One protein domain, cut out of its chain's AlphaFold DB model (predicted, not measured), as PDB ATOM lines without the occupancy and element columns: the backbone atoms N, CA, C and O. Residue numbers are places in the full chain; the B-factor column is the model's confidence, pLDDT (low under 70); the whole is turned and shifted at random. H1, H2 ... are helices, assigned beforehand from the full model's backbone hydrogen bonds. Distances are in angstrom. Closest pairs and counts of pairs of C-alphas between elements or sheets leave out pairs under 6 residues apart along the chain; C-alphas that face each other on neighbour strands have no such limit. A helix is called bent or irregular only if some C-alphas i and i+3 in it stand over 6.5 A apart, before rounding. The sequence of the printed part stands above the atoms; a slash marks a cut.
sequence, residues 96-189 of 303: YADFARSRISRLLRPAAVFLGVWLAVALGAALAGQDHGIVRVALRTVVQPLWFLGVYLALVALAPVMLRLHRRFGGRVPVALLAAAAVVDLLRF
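What this domain is: This is residues 96 to 189 of the 303 residues of an uncharacterized protein of Actinoplanes sp. NBRC 14428 (UniProt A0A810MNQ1). Picture a long, loose helical hairpin, H1 and H2a, lying in a flat outline; past the bend in H2 the short arm H2b leads to a corner, where the last helix, H3, turns off, and residues 175 to 189 of H3 stick out free. The printed part has 94 residues with three named helices, H1, H2 and H3 in that order, and no named strand; the class is all helix. It is extended, with a radius of gyration of the C-alphas of 19.8 A and spans of 59 by 44 by 9 A.

Where its parts are: Find C-alpha 96 at (45.453, -13.203, -46.207); from there H1, residues 96 to 127, runs 45.4 A, with a kink of 31 degrees near residue 107. H1 is neither bent nor irregular, but only just: C-alphas 107 and 110 are 6.0 A apart. Next comes H2, residues 132 to 169, assigned as one helix by its hydrogen bonds but bent, with C-alphas 157 and 160 7.0 A apart. Its arm H2a, residues 132 to 157, measures 36.1 A and has a kink of 27 degrees near residue 143; its arm H2b, residues 160 to 169, measures 14.1 A. H3, residues 172 to 189, runs 25.4 A to C-alpha 189 at (64.518, -5.811, -10.670).

How they stand to each other: H1 and H2a form a helical hairpin, opposite ways at a shallow tilt of 4 degrees. They touch with residues 115 to 125 of H1 and 134 to 142 of H2a alone; look at the closest C-alphas, Ala 122 and Val 135, 6.9 A apart. H2a and H2b stand at a steep tilt of 42 degrees. H2b and H3 only just touch, with 3 pairs of C-alphas within 8 A, and only at the corner; the closest C-alphas are those of His 166 and Val 173, 6.2 A apart. Their tilt of 72 degrees is only just about perpendicular. H3 is apart from H1 and H2a. Every O i to N i+4 pair is within hydrogen-bond range in H2b and H3, against 27 of 28 in H1 and 21 of 22 in H2a.

The domain as a whole: The two C-alphas farthest apart, Gly 129 and Arg 168, are 59.1 A apart. The printed part has no cut, and both links are tight. Mean pLDDT of the printed part is 70.9; look for values under 70 at 42 residues, among them 96 to 112, 130 to 140 and 152 to 160.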
ATOM      1  N   TYR A  96      45.011 -12.809 -47.557       53.22
ATOM      2  CA  TYR A  96      45.453 -13.203 -46.207       53.22
ATOM      3  C   TYR A  96      44.299 -13.464 -45.213       53.22
ATOM      4  O   TYR A  96      44.379 -14.369 -44.380       53.22
ATOM      5  N   ALA A  97      43.213 -12.690 -45.299       49.19
ATOM      6  CA  ALA A  97      42.107 -12.732 -44.341       49.19
ATOM      7  C   ALA A  97      41.247 -14.006 -44.451       49.19
ATOM      8  O   ALA A  97      40.851 -14.571 -43.428       49.19
ATOM      9  N   ASP A  98      41.013 -14.501 -45.668       54.34
ATOM     10  CA  ASP A  98      40.164 -15.675 -45.910       54.34
ATOM     11  C   ASP A  98      40.881 -16.980 -45.554       54.34
ATOM     12  O   ASP A  98      40.305 -17.885 -44.935       54.34
ATOM     13  N   PHE A  99      42.187 -17.042 -45.827       55.91
ATOM     14  CA  PHE A  99      43.020 -18.158 -45.389       55.91
ATOM     15  C   PHE A  99      43.104 -18.226 -43.858       55.91
ATOM     16  O   PHE A  99      42.905 -19.298 -43.274       55.91
ATOM     17  N   ALA A 100      43.308 -17.082 -43.194       53.12
ATOM     18  CA  ALA A 100      43.329 -16.995 -41.737       53.12
ATOM     19  C   ALA A 100      41.975 -17.387 -41.119       53.12
ATOM     20  O   ALA A 100      41.947 -18.194 -40.188       53.12
ATOM     21  N   ARG A 101      40.845 -16.915 -41.664       51.16
ATOM     22  CA  ARG A 101      39.496 -17.276 -41.181       51.16
ATOM     23  C   ARG A 101      39.204 -18.773 -41.272       51.16
ATOM     24  O   ARG A 101      38.683 -19.355 -40.314       51.16
ATOM     25  N   SER A 102      39.556 -19.426 -42.380       53.75
ATOM     26  CA  SER A 102      39.316 -20.873 -42.540       53.75
ATOM     27  C   SER A 102      40.134 -21.722 -41.549       53.75
ATOM     28  O   SER A 102      39.692 -22.774 -41.079       53.75
ATOM     29  N   ARG A 103      41.323 -21.238 -41.172       57.03
ATOM     30  CA  ARG A 103      42.240 -21.898 -40.233       57.03
ATOM     31  C   ARG A 103      41.848 -21.650 -38.783       57.03
ATOM     32  O   ARG A 103      41.778 -22.595 -37.998       57.03
ATOM     33  N   ILE A 104      41.539 -20.397 -38.453       56.81
ATOM     34  CA  ILE A 104      41.090 -19.965 -37.128       56.81
ATOM     35  C   ILE A 104      39.776 -20.664 -36.766       56.81
ATOM     36  O   ILE A 104      39.665 -21.197 -35.668       56.81
ATOM     37  N   SER A 105      38.827 -20.792 -37.699       54.84
ATOM     38  CA  SER A 105      37.572 -21.526 -37.456       54.84
ATOM     39  C   SER A 105      37.787 -23.021 -37.167       54.84
ATOM     40  O   SER A 105      37.141 -23.579 -36.280       54.84
ATOM     41  N   ARG A 106      38.744 -23.681 -37.835       61.66
ATOM     42  CA  ARG A 106      39.118 -25.083 -37.545       61.66
ATOM     43  C   ARG A 106      39.887 -25.267 -36.231       61.66
ATOM     44  O   ARG A 106      39.936 -26.393 -35.730       61.66
ATOM     45  N   LEU A 107      40.493 -24.212 -35.686       58.66
ATOM     46  CA  LEU A 107      41.095 -24.201 -34.345       58.66
ATOM     47  C   LEU A 107      40.077 -23.848 -33.256       58.66
ATOM     48  O   LEU A 107      40.101 -24.441 -32.182       58.66
ATOM     49  N   LEU A 108      39.155 -22.935 -33.549       61.09
ATOM     50  CA  LEU A 108      38.075 -22.547 -32.648       61.09
ATOM     51  C   LEU A 108      37.101 -23.693 -32.397       61.09
ATOM     52  O   LEU A 108      36.583 -23.788 -31.297       61.09
ATOM     53  N   ARG A 109      36.888 -24.599 -33.361       68.31
ATOM     54  CA  ARG A 109      36.037 -25.788 -33.168       68.31
ATOM     55  C   ARG A 109      36.455 -26.650 -31.964       68.31
ATOM     56  O   ARG A 109      35.630 -26.813 -31.071       68.31
ATOM     57  N   PRO A 110      37.690 -27.182 -31.876       66.62
ATOM     58  CA  PRO A 110      38.103 -27.962 -30.708       66.62
ATOM     59  C   PRO A 110      38.103 -27.143 -29.409       66.62
ATOM     60  O   PRO A 110      37.750 -27.683 -28.365       66.62
ATOM     61  N   ALA A 111      38.411 -25.842 -29.466       65.25
ATOM     62  CA  ALA A 111      38.295 -24.965 -28.299       65.25
ATOM     63  C   ALA A 111      36.834 -24.801 -27.833       65.25
ATOM     64  O   ALA A 111      36.557 -24.866 -26.640       65.25
ATOM     65  N   ALA A 112      35.892 -24.655 -28.766       67.50
ATOM     66  CA  ALA A 112      34.465 -24.558 -28.484       67.50
ATOM     67  C   ALA A 112      33.904 -25.870 -27.922       67.50
ATOM     68  O   ALA A 112      33.123 -25.832 -26.979       67.50
ATOM     69  N   VAL A 113      34.343 -27.025 -28.438       76.50
ATOM     70  CA  VAL A 113      33.986 -28.341 -27.875       76.50
ATOM     71  C   VAL A 113      34.497 -28.465 -26.441       76.50
ATOM     72  O   VAL A 113      33.738 -28.849 -25.558       76.50
ATOM     73  N   PHE A 114      35.753 -28.088 -26.186       73.06
ATOM     74  CA  PHE A 114      36.324 -28.105 -24.838       73.06
ATOM     75  C   PHE A 114      35.545 -27.206 -23.866       73.06
ATOM     76  O   PHE A 114      35.202 -27.641 -22.766       73.06
ATOM     77  N   LEU A 115      35.215 -25.981 -24.289       74.31
ATOM     78  CA  LEU A 115      34.382 -25.063 -23.511       74.31
ATOM     79  C   LEU A 115      32.978 -25.632 -23.273       74.31
ATOM     80  O   LEU A 115      32.472 -25.532 -22.160       74.31
ATOM     81  N   GLY A 116      32.375 -26.265 -24.281       79.62
ATOM     82  CA  GLY A 116      31.058 -26.893 -24.176       79.62
ATOM     83  C   GLY A 116      31.029 -28.054 -23.183       79.62
ATOM     84  O   GLY A 116      30.133 -28.117 -22.346       79.62
ATOM     85  N   VAL A 117      32.038 -28.932 -23.211       81.31
ATOM     86  CA  VAL A 117      32.169 -30.037 -22.245       81.31
ATOM     87  C   VAL A 117      32.307 -29.494 -20.825       81.31
ATOM     88  O   VAL A 117      31.606 -29.948 -19.926       81.31
ATOM     89  N   TRP A 118      33.158 -28.492 -20.610       75.56
ATOM     90  CA  TRP A 118      33.330 -27.902 -19.281       75.56
ATOM     91  C   TRP A 118      32.111 -27.123 -18.797       75.56
ATOM     92  O   TRP A 118      31.816 -27.151 -17.603       75.56
ATOM     93  N   LEU A 119      31.378 -26.477 -19.703       78.62
ATOM     94  CA  LEU A 119      30.097 -25.857 -19.389       78.62
ATOM     95  C   LEU A 119      29.073 -26.914 -18.956       78.62
ATOM     96  O   LEU A 119      28.401 -26.720 -17.949       78.62
ATOM     97  N   ALA A 120      29.003 -28.052 -19.653       83.19
ATOM     98  CA  ALA A 120      28.139 -29.170 -19.277       83.19
ATOM     99  C   ALA A 120      28.529 -29.772 -17.915       83.19
ATOM    100  O   ALA A 120      27.657 -30.044 -17.095       83.19
ATOM    101  N   VAL A 121      29.828 -29.913 -17.633       79.69
ATOM    102  CA  VAL A 121      30.334 -30.357 -16.321       79.69
ATOM    103  C   VAL A 121      29.977 -29.354 -15.222       79.69
ATOM    104  O   VAL A 121      29.529 -29.759 -14.151       79.69
ATOM    105  N   ALA A 122      30.132 -28.051 -15.474       74.31
ATOM    106  CA  ALA A 122      29.770 -27.004 -14.521       74.31
ATOM    107  C   ALA A 122      28.258 -26.975 -14.245       74.31
ATOM    108  O   ALA A 122      27.853 -26.867 -13.088       74.31
ATOM    109  N   LEU A 123      27.432 -27.129 -15.284       79.75
ATOM    110  CA  LEU A 123      25.975 -27.244 -15.166       79.75
ATOM    111  C   LEU A 123      25.576 -28.505 -14.392       79.75
ATOM    112  O   LEU A 123      24.775 -28.419 -13.467       79.75
ATOM    113  N   GLY A 124      26.174 -29.656 -14.709       81.12
ATOM    114  CA  GLY A 124      25.936 -30.908 -13.988       81.12
ATOM    115  C   GLY A 124      26.315 -30.814 -12.508       81.12
ATOM    116  O   GLY A 124      25.556 -31.258 -11.653       81.12
ATOM    117  N   ALA A 125      27.438 -30.168 -12.188       76.88
ATOM    118  CA  ALA A 125      27.862 -29.939 -10.806       76.88
ATOM    119  C   ALA A 125      26.925 -28.979 -10.051       76.88
ATOM    120  O   ALA A 125      26.635 -29.214  -8.877       76.88
ATOM    121  N   ALA A 126      26.425 -27.934 -10.723       75.00
ATOM    122  CA  ALA A 126      25.451 -27.004 -10.153       75.00
ATOM    123  C   ALA A 126      24.106 -27.689  -9.863       75.00
ATOM    124  O   ALA A 126      23.540 -27.493  -8.791       75.00
ATOM    125  N   LEU A 127      23.627 -28.538 -10.781       81.12
ATOM    126  CA  LEU A 127      22.404 -29.330 -10.596       81.12
ATOM    127  C   LEU A 127      22.559 -30.407  -9.511       81.12
ATOM    128  O   LEU A 127      21.600 -30.710  -8.810       81.12
ATOM    129  N   ALA A 128      23.764 -30.955  -9.337       79.44
ATOM    130  CA  ALA A 128      24.077 -31.934  -8.296       79.44
ATOM    131  C   ALA A 128      24.318 -31.315  -6.900       79.44
ATOM    132  O   ALA A 128      24.636 -32.044  -5.961       79.44
ATOM    133  N   GLY A 129      24.212 -29.987  -6.749       71.69
ATOM    134  CA  GLY A 129      24.402 -29.298  -5.465       71.69
ATOM    135  C   GLY A 129      25.825 -29.391  -4.895       71.69
ATOM    136  O   GLY A 129      26.015 -29.234  -3.690       71.69
ATOM    137  N   GLN A 130      26.830 -29.680  -5.730       64.62
ATOM    138  CA  GLN A 130      28.227 -29.795  -5.304       64.62
ATOM    139  C   GLN A 130      28.856 -28.412  -5.062       64.62
ATOM    140  O   GLN A 130      28.759 -27.497  -5.878       64.62
ATOM    141  N   ASP A 131      29.537 -28.296  -3.923       66.25
ATOM    142  CA  ASP A 131      30.094 -27.064  -3.368       66.25
ATOM    143  C   ASP A 131      31.261 -26.465  -4.195       66.25
ATOM    144  O   ASP A 131      31.880 -27.127  -5.037       66.25
ATOM    145  N   HIS A 132      31.628 -25.209  -3.900       60.25
ATOM    146  CA  HIS A 132      32.593 -24.346  -4.621       60.25
ATOM    147  C   HIS A 132      34.013 -24.918  -4.888       60.25
ATOM    148  O   HIS A 132      34.844 -24.256  -5.526       60.25
ATOM    149  N   GLY A 133      34.330 -26.119  -4.397       62.22
ATOM    150  CA  GLY A 133      35.595 -26.823  -4.618       62.22
ATOM    151  C   GLY A 133      35.773 -27.315  -6.058       62.22
ATOM    152  O   GLY A 133      36.804 -27.024  -6.670       62.22
ATOM    153  N   ILE A 134      34.758 -27.973  -6.633       65.62
ATOM    154  CA  ILE A 134      34.815 -28.483  -8.017       65.62
ATOM    155  C   ILE A 134      34.909 -27.326  -9.008       65.62
ATOM    156  O   ILE A 134      35.722 -27.366  -9.926       65.62
ATOM    157  N   VAL A 135      34.164 -26.247  -8.767       66.69
ATOM    158  CA  VAL A 135      34.200 -25.031  -9.591       66.69
ATOM    159  C   VAL A 135      35.602 -24.413  -9.612       66.69
ATOM    160  O   VAL A 135      36.075 -23.983 -10.659       66.69
ATOM    161  N   ARG A 136      36.324 -24.415  -8.484       65.00
ATOM    162  CA  ARG A 136      37.685 -23.858  -8.407       65.00
ATOM    163  C   ARG A 136      38.712 -24.705  -9.156       65.00
ATOM    164  O   ARG A 136      39.600 -24.148  -9.801       65.00
ATOM    165  N   VAL A 137      38.589 -26.030  -9.076       67.69
ATOM    166  CA  VAL A 137      39.423 -26.960  -9.851       67.69
ATOM    167  C   VAL A 137      39.098 -26.832 -11.339       67.69
ATOM    168  O   VAL A 137      40.012 -26.679 -12.143       67.69
ATOM    169  N   ALA A 138      37.815 -26.773 -11.693       69.94
ATOM    170  CA  ALA A 138      37.333 -26.562 -13.052       69.94
ATOM    171  C   ALA A 138      37.888 -25.279 -13.673       69.94
ATOM    172  O   ALA A 138      38.517 -25.319 -14.728       69.94
ATOM    173  N   LEU A 139      37.736 -24.145 -12.982       69.94
ATOM    174  CA  LEU A 139      38.262 -22.859 -13.435       69.94
ATOM    175  C   LEU A 139      39.771 -22.918 -13.648       69.94
ATOM    176  O   LEU A 139      40.249 -22.448 -14.673       69.94
ATOM    177  N   ARG A 140      40.533 -23.525 -12.734       69.31
ATOM    178  CA  ARG A 140      41.988 -23.625 -12.897       69.31
ATOM    179  C   ARG A 140      42.369 -24.485 -14.107       69.31
ATOM    180  O   ARG A 140      43.245 -24.089 -14.873       69.31
ATOM    181  N   THR A 141      41.678 -25.604 -14.310       70.00
ATOM    182  CA  THR A 141      41.914 -26.530 -15.429       70.00
ATOM    183  C   THR A 141      41.496 -25.948 -16.780       70.00
ATOM    184  O   THR A 141      42.137 -26.243 -17.784       70.00
ATOM    185  N   VAL A 142      40.462 -25.102 -16.827       71.56
ATOM    186  CA  VAL A 142      39.979 -24.454 -18.062       71.56
ATOM    187  C   VAL A 142      40.766 -23.192 -18.395       71.56
ATOM    188  O   VAL A 142      41.134 -22.979 -19.550       71.56
ATOM    189  N   VAL A 143      41.048 -22.350 -17.398       75.56
ATOM    190  CA  VAL A 143      41.721 -21.057 -17.600       75.56
ATOM    191  C   VAL A 143      43.143 -21.250 -18.114       75.56
ATOM    192  O   VAL A 143      43.580 -20.483 -18.967       75.56
ATOM    193  N   GLN A 144      43.855 -22.277 -17.649       67.88
ATOM    194  CA  GLN A 144      45.240 -22.520 -18.043       67.88
ATOM    195  C   GLN A 144      45.425 -22.741 -19.566       67.88
ATOM    196  O   GLN A 144      46.193 -21.992 -20.175       67.88
ATOM    197  N   PRO A 145      44.715 -23.677 -20.227       69.12
ATOM    198  CA  PRO A 145      44.796 -23.838 -21.680       69.12
ATOM    199  C   PRO A 145      44.124 -22.693 -22.449       69.12
ATOM    200  O   PRO A 145      44.575 -22.349 -23.543       69.12
ATOM    201  N   LEU A 146      43.074 -22.069 -21.900       71.00
ATOM    202  CA  LEU A 146      42.365 -20.984 -22.582       71.00
ATOM    203  C   LEU A 146      43.198 -19.697 -22.651       71.00
ATOM    204  O   LEU A 146      43.237 -19.050 -23.695       71.00
ATOM    205  N   TRP A 147      43.918 -19.362 -21.577       71.81
ATOM    206  CA  TRP A 147      44.908 -18.279 -21.565       71.81
ATOM    207  C   TRP A 147      45.954 -18.484 -22.661       71.81
ATOM    208  O   TRP A 147      46.251 -17.573 -23.430       71.81
ATOM    209  N   PHE A 148      46.483 -19.704 -22.758       70.62
ATOM    210  CA  PHE A 148      47.500 -20.049 -23.741       70.62
ATOM    211  C   PHE A 148      46.984 -19.928 -25.177       70.62
ATOM    212  O   PHE A 148      47.657 -19.353 -26.034       70.62
ATOM    213  N   LEU A 149      45.755 -20.391 -25.426       70.44
ATOM    214  CA  LEU A 149      45.077 -20.178 -26.701       70.44
ATOM    215  C   LEU A 149      44.890 -18.682 -26.997       70.44
ATOM    216  O   LEU A 149      45.112 -18.255 -28.128       70.44
ATOM    217  N   GLY A 150      44.523 -17.883 -25.991       69.19
ATOM    218  CA  GLY A 150      44.389 -16.431 -26.107       69.19
ATOM    219  C   GLY A 150      45.695 -15.750 -26.520       69.19
ATOM    220  O   GLY A 150      45.710 -14.987 -27.485       69.19
ATOM    221  N   VAL A 151      46.807 -16.081 -25.858       70.31
ATOM    222  CA  VAL A 151      48.140 -15.567 -26.222       70.31
ATOM    223  C   VAL A 151      48.527 -16.007 -27.635       70.31
ATOM    224  O   VAL A 151      48.990 -15.186 -28.423       70.31
ATOM    225  N   TYR A 152      48.283 -17.267 -27.998       66.56
ATOM    226  CA  TYR A 152      48.532 -17.759 -29.355       66.56
ATOM    227  C   TYR A 152      47.742 -16.970 -30.411       66.56
ATOM    228  O   TYR A 152      48.307 -16.545 -31.418       66.56
ATOM    229  N   LEU A 153      46.452 -16.718 -30.175       66.25
ATOM    230  CA  LEU A 153      45.622 -15.911 -31.073       66.25
ATOM    231  C   LEU A 153      46.139 -14.470 -31.182       66.25
ATOM    232  O   LEU A 153      46.176 -13.924 -32.286       66.25
ATOM    233  N   ALA A 154      46.590 -13.878 -30.073       68.62
ATOM    234  CA  ALA A 154      47.193 -12.549 -30.075       68.62
ATOM    235  C   ALA A 154      48.471 -12.502 -30.930       68.62
ATOM    236  O   ALA A 154      48.613 -11.605 -31.757       68.62
ATOM    237  N   LEU A 155      49.361 -13.495 -30.817       68.12
ATOM    238  CA  LEU A 155      50.548 -13.601 -31.681       68.12
ATOM    239  C   LEU A 155      50.172 -13.747 -33.155       68.12
ATOM    240  O   LEU A 155      50.777 -13.109 -34.013       68.12
ATOM    241  N   VAL A 156      49.175 -14.586 -33.451       63.97
ATOM    242  CA  VAL A 156      48.694 -14.809 -34.818       63.97
ATOM    243  C   VAL A 156      48.174 -13.509 -35.428       63.97
ATOM    244  O   VAL A 156      48.455 -13.232 -36.596       63.97
ATOM    245  N   ALA A 157      47.468 -12.701 -34.634       66.06
ATOM    246  CA  ALA A 157      46.998 -11.377 -35.023       66.06
ATOM    247  C   ALA A 157      48.143 -10.357 -35.171       66.06
ATOM    248  O   ALA A 157      48.070  -9.483 -36.034       66.06
ATOM    249  N   LEU A 158      49.211 -10.482 -34.376       69.50
ATOM    250  CA  LEU A 158      50.374  -9.587 -34.405       69.50
ATOM    251  C   LEU A 158      51.370  -9.915 -35.530       69.50
ATOM    252  O   LEU A 158      52.131  -9.057 -35.975       69.50
ATOM    253  N   ALA A 159      51.356 -11.144 -36.032       67.88
ATOM    254  CA  ALA A 159      52.256 -11.620 -37.075       67.88
ATOM    255  C   ALA A 159      52.310 -10.788 -38.373       67.88
ATOM    256  O   ALA A 159      53.422 -10.527 -38.838       67.88
ATOM    257  N   PRO A 160      51.197 -10.317 -38.976       64.88
ATOM    258  CA  PRO A 160      51.273  -9.486 -40.177       64.88
ATOM    259  C   PRO A 160      51.931  -8.131 -39.889       64.88
ATOM    260  O   PRO A 160      52.649  -7.604 -40.739       64.88
ATOM    261  N   VAL A 161      51.734  -7.584 -38.686       70.25
ATOM    262  CA  VAL A 161      52.408  -6.358 -38.236       70.25
ATOM    263  C   VAL A 161      53.907  -6.616 -38.110       70.25
ATOM    264  O   VAL A 161      54.708  -5.842 -38.634       70.25
ATOM    265  N   MET A 162      54.280  -7.744 -37.503       69.19
ATOM    266  CA  MET A 162      55.675  -8.142 -37.334       69.19
ATOM    267  C   MET A 162      56.379  -8.367 -38.678       69.19
ATOM    268  O   MET A 162      57.508  -7.913 -38.850       69.19
ATOM    269  N   LEU A 163      55.714  -8.983 -39.663       67.75
ATOM    270  CA  LEU A 163      56.287  -9.171 -41.000       67.75
ATOM    271  C   LEU A 163      56.516  -7.828 -41.711       67.75
ATOM    272  O   LEU A 163      57.569  -7.631 -42.318       67.75
ATOM    273  N   ARG A 164      55.565  -6.889 -41.627       71.50
ATOM    274  CA  ARG A 164      55.730  -5.544 -42.209       71.50
ATOM    275  C   ARG A 164      56.889  -4.793 -41.560       71.50
ATOM    276  O   ARG A 164      57.689  -4.184 -42.266       71.50
ATOM    277  N   LEU A 165      57.003  -4.874 -40.233       73.25
ATOM    278  CA  LEU A 165      58.123  -4.293 -39.494       73.25
ATOM    279  C   LEU A 165      59.449  -4.939 -39.899       73.25
ATOM    280  O   LEU A 165      60.418  -4.227 -40.141       73.25
ATOM    281  N   HIS A 166      59.493  -6.264 -40.030       71.19
ATOM    282  CA  HIS A 166      60.710  -6.979 -40.401       71.19
ATOM    283  C   HIS A 166      61.145  -6.687 -41.844       71.19
ATOM    284  O   HIS A 166      62.326  -6.472 -42.084       71.19
ATOM    285  N   ARG A 167      60.214  -6.573 -42.802       72.31
ATOM    286  CA  ARG A 167      60.543  -6.153 -44.179       72.31
ATOM    287  C   ARG A 167      61.075  -4.716 -44.245       72.31
ATOM    288  O   ARG A 167      61.898  -4.421 -45.102       72.31
ATOM    289  N   ARG A 168      60.626  -3.830 -43.346       76.88
ATOM    290  CA  ARG A 168      61.024  -2.411 -43.329       76.88
ATOM    291  C   ARG A 168      62.293  -2.129 -42.518       76.88
ATOM    292  O   ARG A 168      63.041  -1.225 -42.868       76.88
ATOM    293  N   PHE A 169      62.530  -2.875 -41.440       74.12
ATOM    294  CA  PHE A 169      63.614  -2.620 -40.479       74.12
ATOM    295  C   PHE A 169      64.607  -3.788 -40.327       74.12
ATOM    296  O   PHE A 169      65.587  -3.669 -39.588       74.12
ATOM    297  N   GLY A 170      64.384  -4.910 -41.016       74.88
ATOM    298  CA  GLY A 170      65.267  -6.077 -41.011       74.88
ATOM    299  C   GLY A 170      65.514  -6.639 -39.609       74.88
ATOM    300  O   GLY A 170      64.607  -6.743 -38.776       74.88
ATOM    301  N   GLY A 171      66.776  -6.971 -39.324       73.62
ATOM    302  CA  GLY A 171      67.231  -7.505 -38.034       73.62
ATOM    303  C   GLY A 171      67.139  -6.536 -36.846       73.62
ATOM    304  O   GLY A 171      67.369  -6.949 -35.715       73.62
ATOM    305  N   ARG A 172      66.760  -5.265 -37.045       76.44
ATOM    306  CA  ARG A 172      66.602  -4.303 -35.938       76.44
ATOM    307  C   ARG A 172      65.381  -4.594 -35.063       76.44
ATOM    308  O   ARG A 172      65.386  -4.266 -33.885       76.44
ATOM    309  N   VAL A 173      64.355  -5.238 -35.619       75.62
ATOM    310  CA  VAL A 173      63.120  -5.601 -34.901       75.62
ATOM    311  C   VAL A 173      63.375  -6.580 -33.745       75.62
ATOM    312  O   VAL A 173      62.966  -6.265 -32.626       75.62
ATOM    313  N   PRO A 174      64.063  -7.727 -33.939       73.62
ATOM    314  CA  PRO A 174      64.373  -8.624 -32.828       73.62
ATOM    315  C   PRO A 174      65.284  -7.964 -31.791       73.62
ATOM    316  O   PRO A 174      65.058  -8.157 -30.603       73.62
ATOM    317  N   VAL A 175      66.245  -7.131 -32.205       79.12
ATOM    318  CA  VAL A 175      67.116  -6.395 -31.272       79.12
ATOM    319  C   VAL A 175      66.313  -5.407 -30.421       79.12
ATOM    320  O   VAL A 175      66.498  -5.360 -29.210       79.12
ATOM    321  N   ALA A 176      65.377  -4.666 -31.020       81.12
ATOM    322  CA  ALA A 176      64.513  -3.736 -30.295       81.12
ATOM    323  C   ALA A 176      63.572  -4.454 -29.311       81.12
ATOM    324  O   ALA A 176      63.382  -3.984 -28.193       81.12
ATOM    325  N   LEU A 177      63.019  -5.610 -29.695       79.81
ATOM    326  CA  LEU A 177      62.210  -6.445 -28.799       79.81
ATOM    327  C   LEU A 177      63.037  -7.002 -27.635       79.81
ATOM    328  O   LEU A 177      62.563  -7.008 -26.500       79.81
ATOM    329  N   LEU A 178      64.271  -7.433 -27.902       82.50
ATOM    330  CA  LEU A 178      65.185  -7.940 -26.881       82.50
ATOM    331  C   LEU A 178      65.592  -6.829 -25.906       82.50
ATOM    332  O   LEU A 178      65.582  -7.035 -24.696       82.50
ATOM    333  N   ALA A 179      65.864  -5.631 -26.427       82.31
ATOM    334  CA  ALA A 179      66.130  -4.447 -25.621       82.31
ATOM    335  C   ALA A 179      64.912  -4.054 -24.773       82.31
ATOM    336  O   ALA A 179      65.062  -3.787 -23.587       82.31
ATOM    337  N   ALA A 180      63.699  -4.079 -25.335       82.94
ATOM    338  CA  ALA A 180      62.476  -3.802 -24.584       82.94
ATOM    339  C   ALA A 180      62.246  -4.825 -23.459       82.94
ATOM    340  O   ALA A 180      61.895  -4.435 -22.347       82.94
ATOM    341  N   ALA A 181      62.487  -6.115 -23.716       82.75
ATOM    342  CA  ALA A 181      62.420  -7.154 -22.691       82.75
ATOM    343  C   ALA A 181      63.460  -6.920 -21.582       82.75
ATOM    344  O   ALA A 181      63.103  -6.925 -20.407       82.75
ATOM    345  N   ALA A 182      64.707  -6.615 -21.952       82.94
ATOM    346  CA  ALA A 182      65.764  -6.287 -20.999       82.94
ATOM    347  C   ALA A 182      65.419  -5.048 -20.160       82.94
ATOM    348  O   ALA A 182      65.649  -5.042 -18.956       82.94
ATOM    349  N   VAL A 183      64.812  -4.020 -20.762       87.00
ATOM    350  CA  VAL A 183      64.321  -2.841 -20.035       87.00
ATOM    351  C   VAL A 183      63.223  -3.235 -19.056       87.00
ATOM    352  O   VAL A 183      63.300  -2.848 -17.900       87.00
ATOM    353  N   VAL A 184      62.226  -4.026 -19.460       84.75
ATOM    354  CA  VAL A 184      61.173  -4.493 -18.540       84.75
ATOM    355  C   VAL A 184      61.765  -5.292 -17.377       84.75
ATOM    356  O   VAL A 184      61.344  -5.097 -16.235       84.75
ATOM    357  N   ASP A 185      62.759  -6.140 -17.638       84.06
ATOM    358  CA  ASP A 185      63.451  -6.893 -16.595       84.06
ATOM    359  C   ASP A 185      64.227  -5.962 -15.658       84.06
ATOM    360  O   ASP A 185      64.066  -6.053 -14.441       84.06
ATOM    361  N   LEU A 186      64.975  -4.996 -16.190       84.12
ATOM    362  CA  LEU A 186      65.652  -3.970 -15.391       84.12
ATOM    363  C   LEU A 186      64.653  -3.177 -14.541       84.12
ATOM    364  O   LEU A 186      64.857  -3.039 -13.336       84.12
ATOM    365  N   LEU A 187      63.530  -2.745 -15.126       84.81
ATOM    366  CA  LEU A 187      62.448  -2.038 -14.435       84.81
ATOM    367  C   LEU A 187      61.802  -2.888 -13.329       84.81
ATOM    368  O   LEU A 187      61.367  -2.361 -12.302       84.81
ATOM    369  N   ARG A 188      61.742  -4.206 -13.520       76.62
ATOM    370  CA  ARG A 188      61.222  -5.153 -12.535       76.62
ATOM    371  C   ARG A 188      62.200  -5.372 -11.382       76.62
ATOM    372  O   ARG A 188      61.764  -5.401 -10.232       76.62
ATOM    373  N   PHE A 189      63.489  -5.531 -11.675       72.44
ATOM    374  CA  PHE A 189      64.518  -5.811 -10.670       72.44
ATOM    375  C   PHE A 189      64.972  -4.561  -9.907       72.44
ATOM    376  O   PHE A 189      65.306  -4.665  -8.732       72.44
TER     377      PHE A 189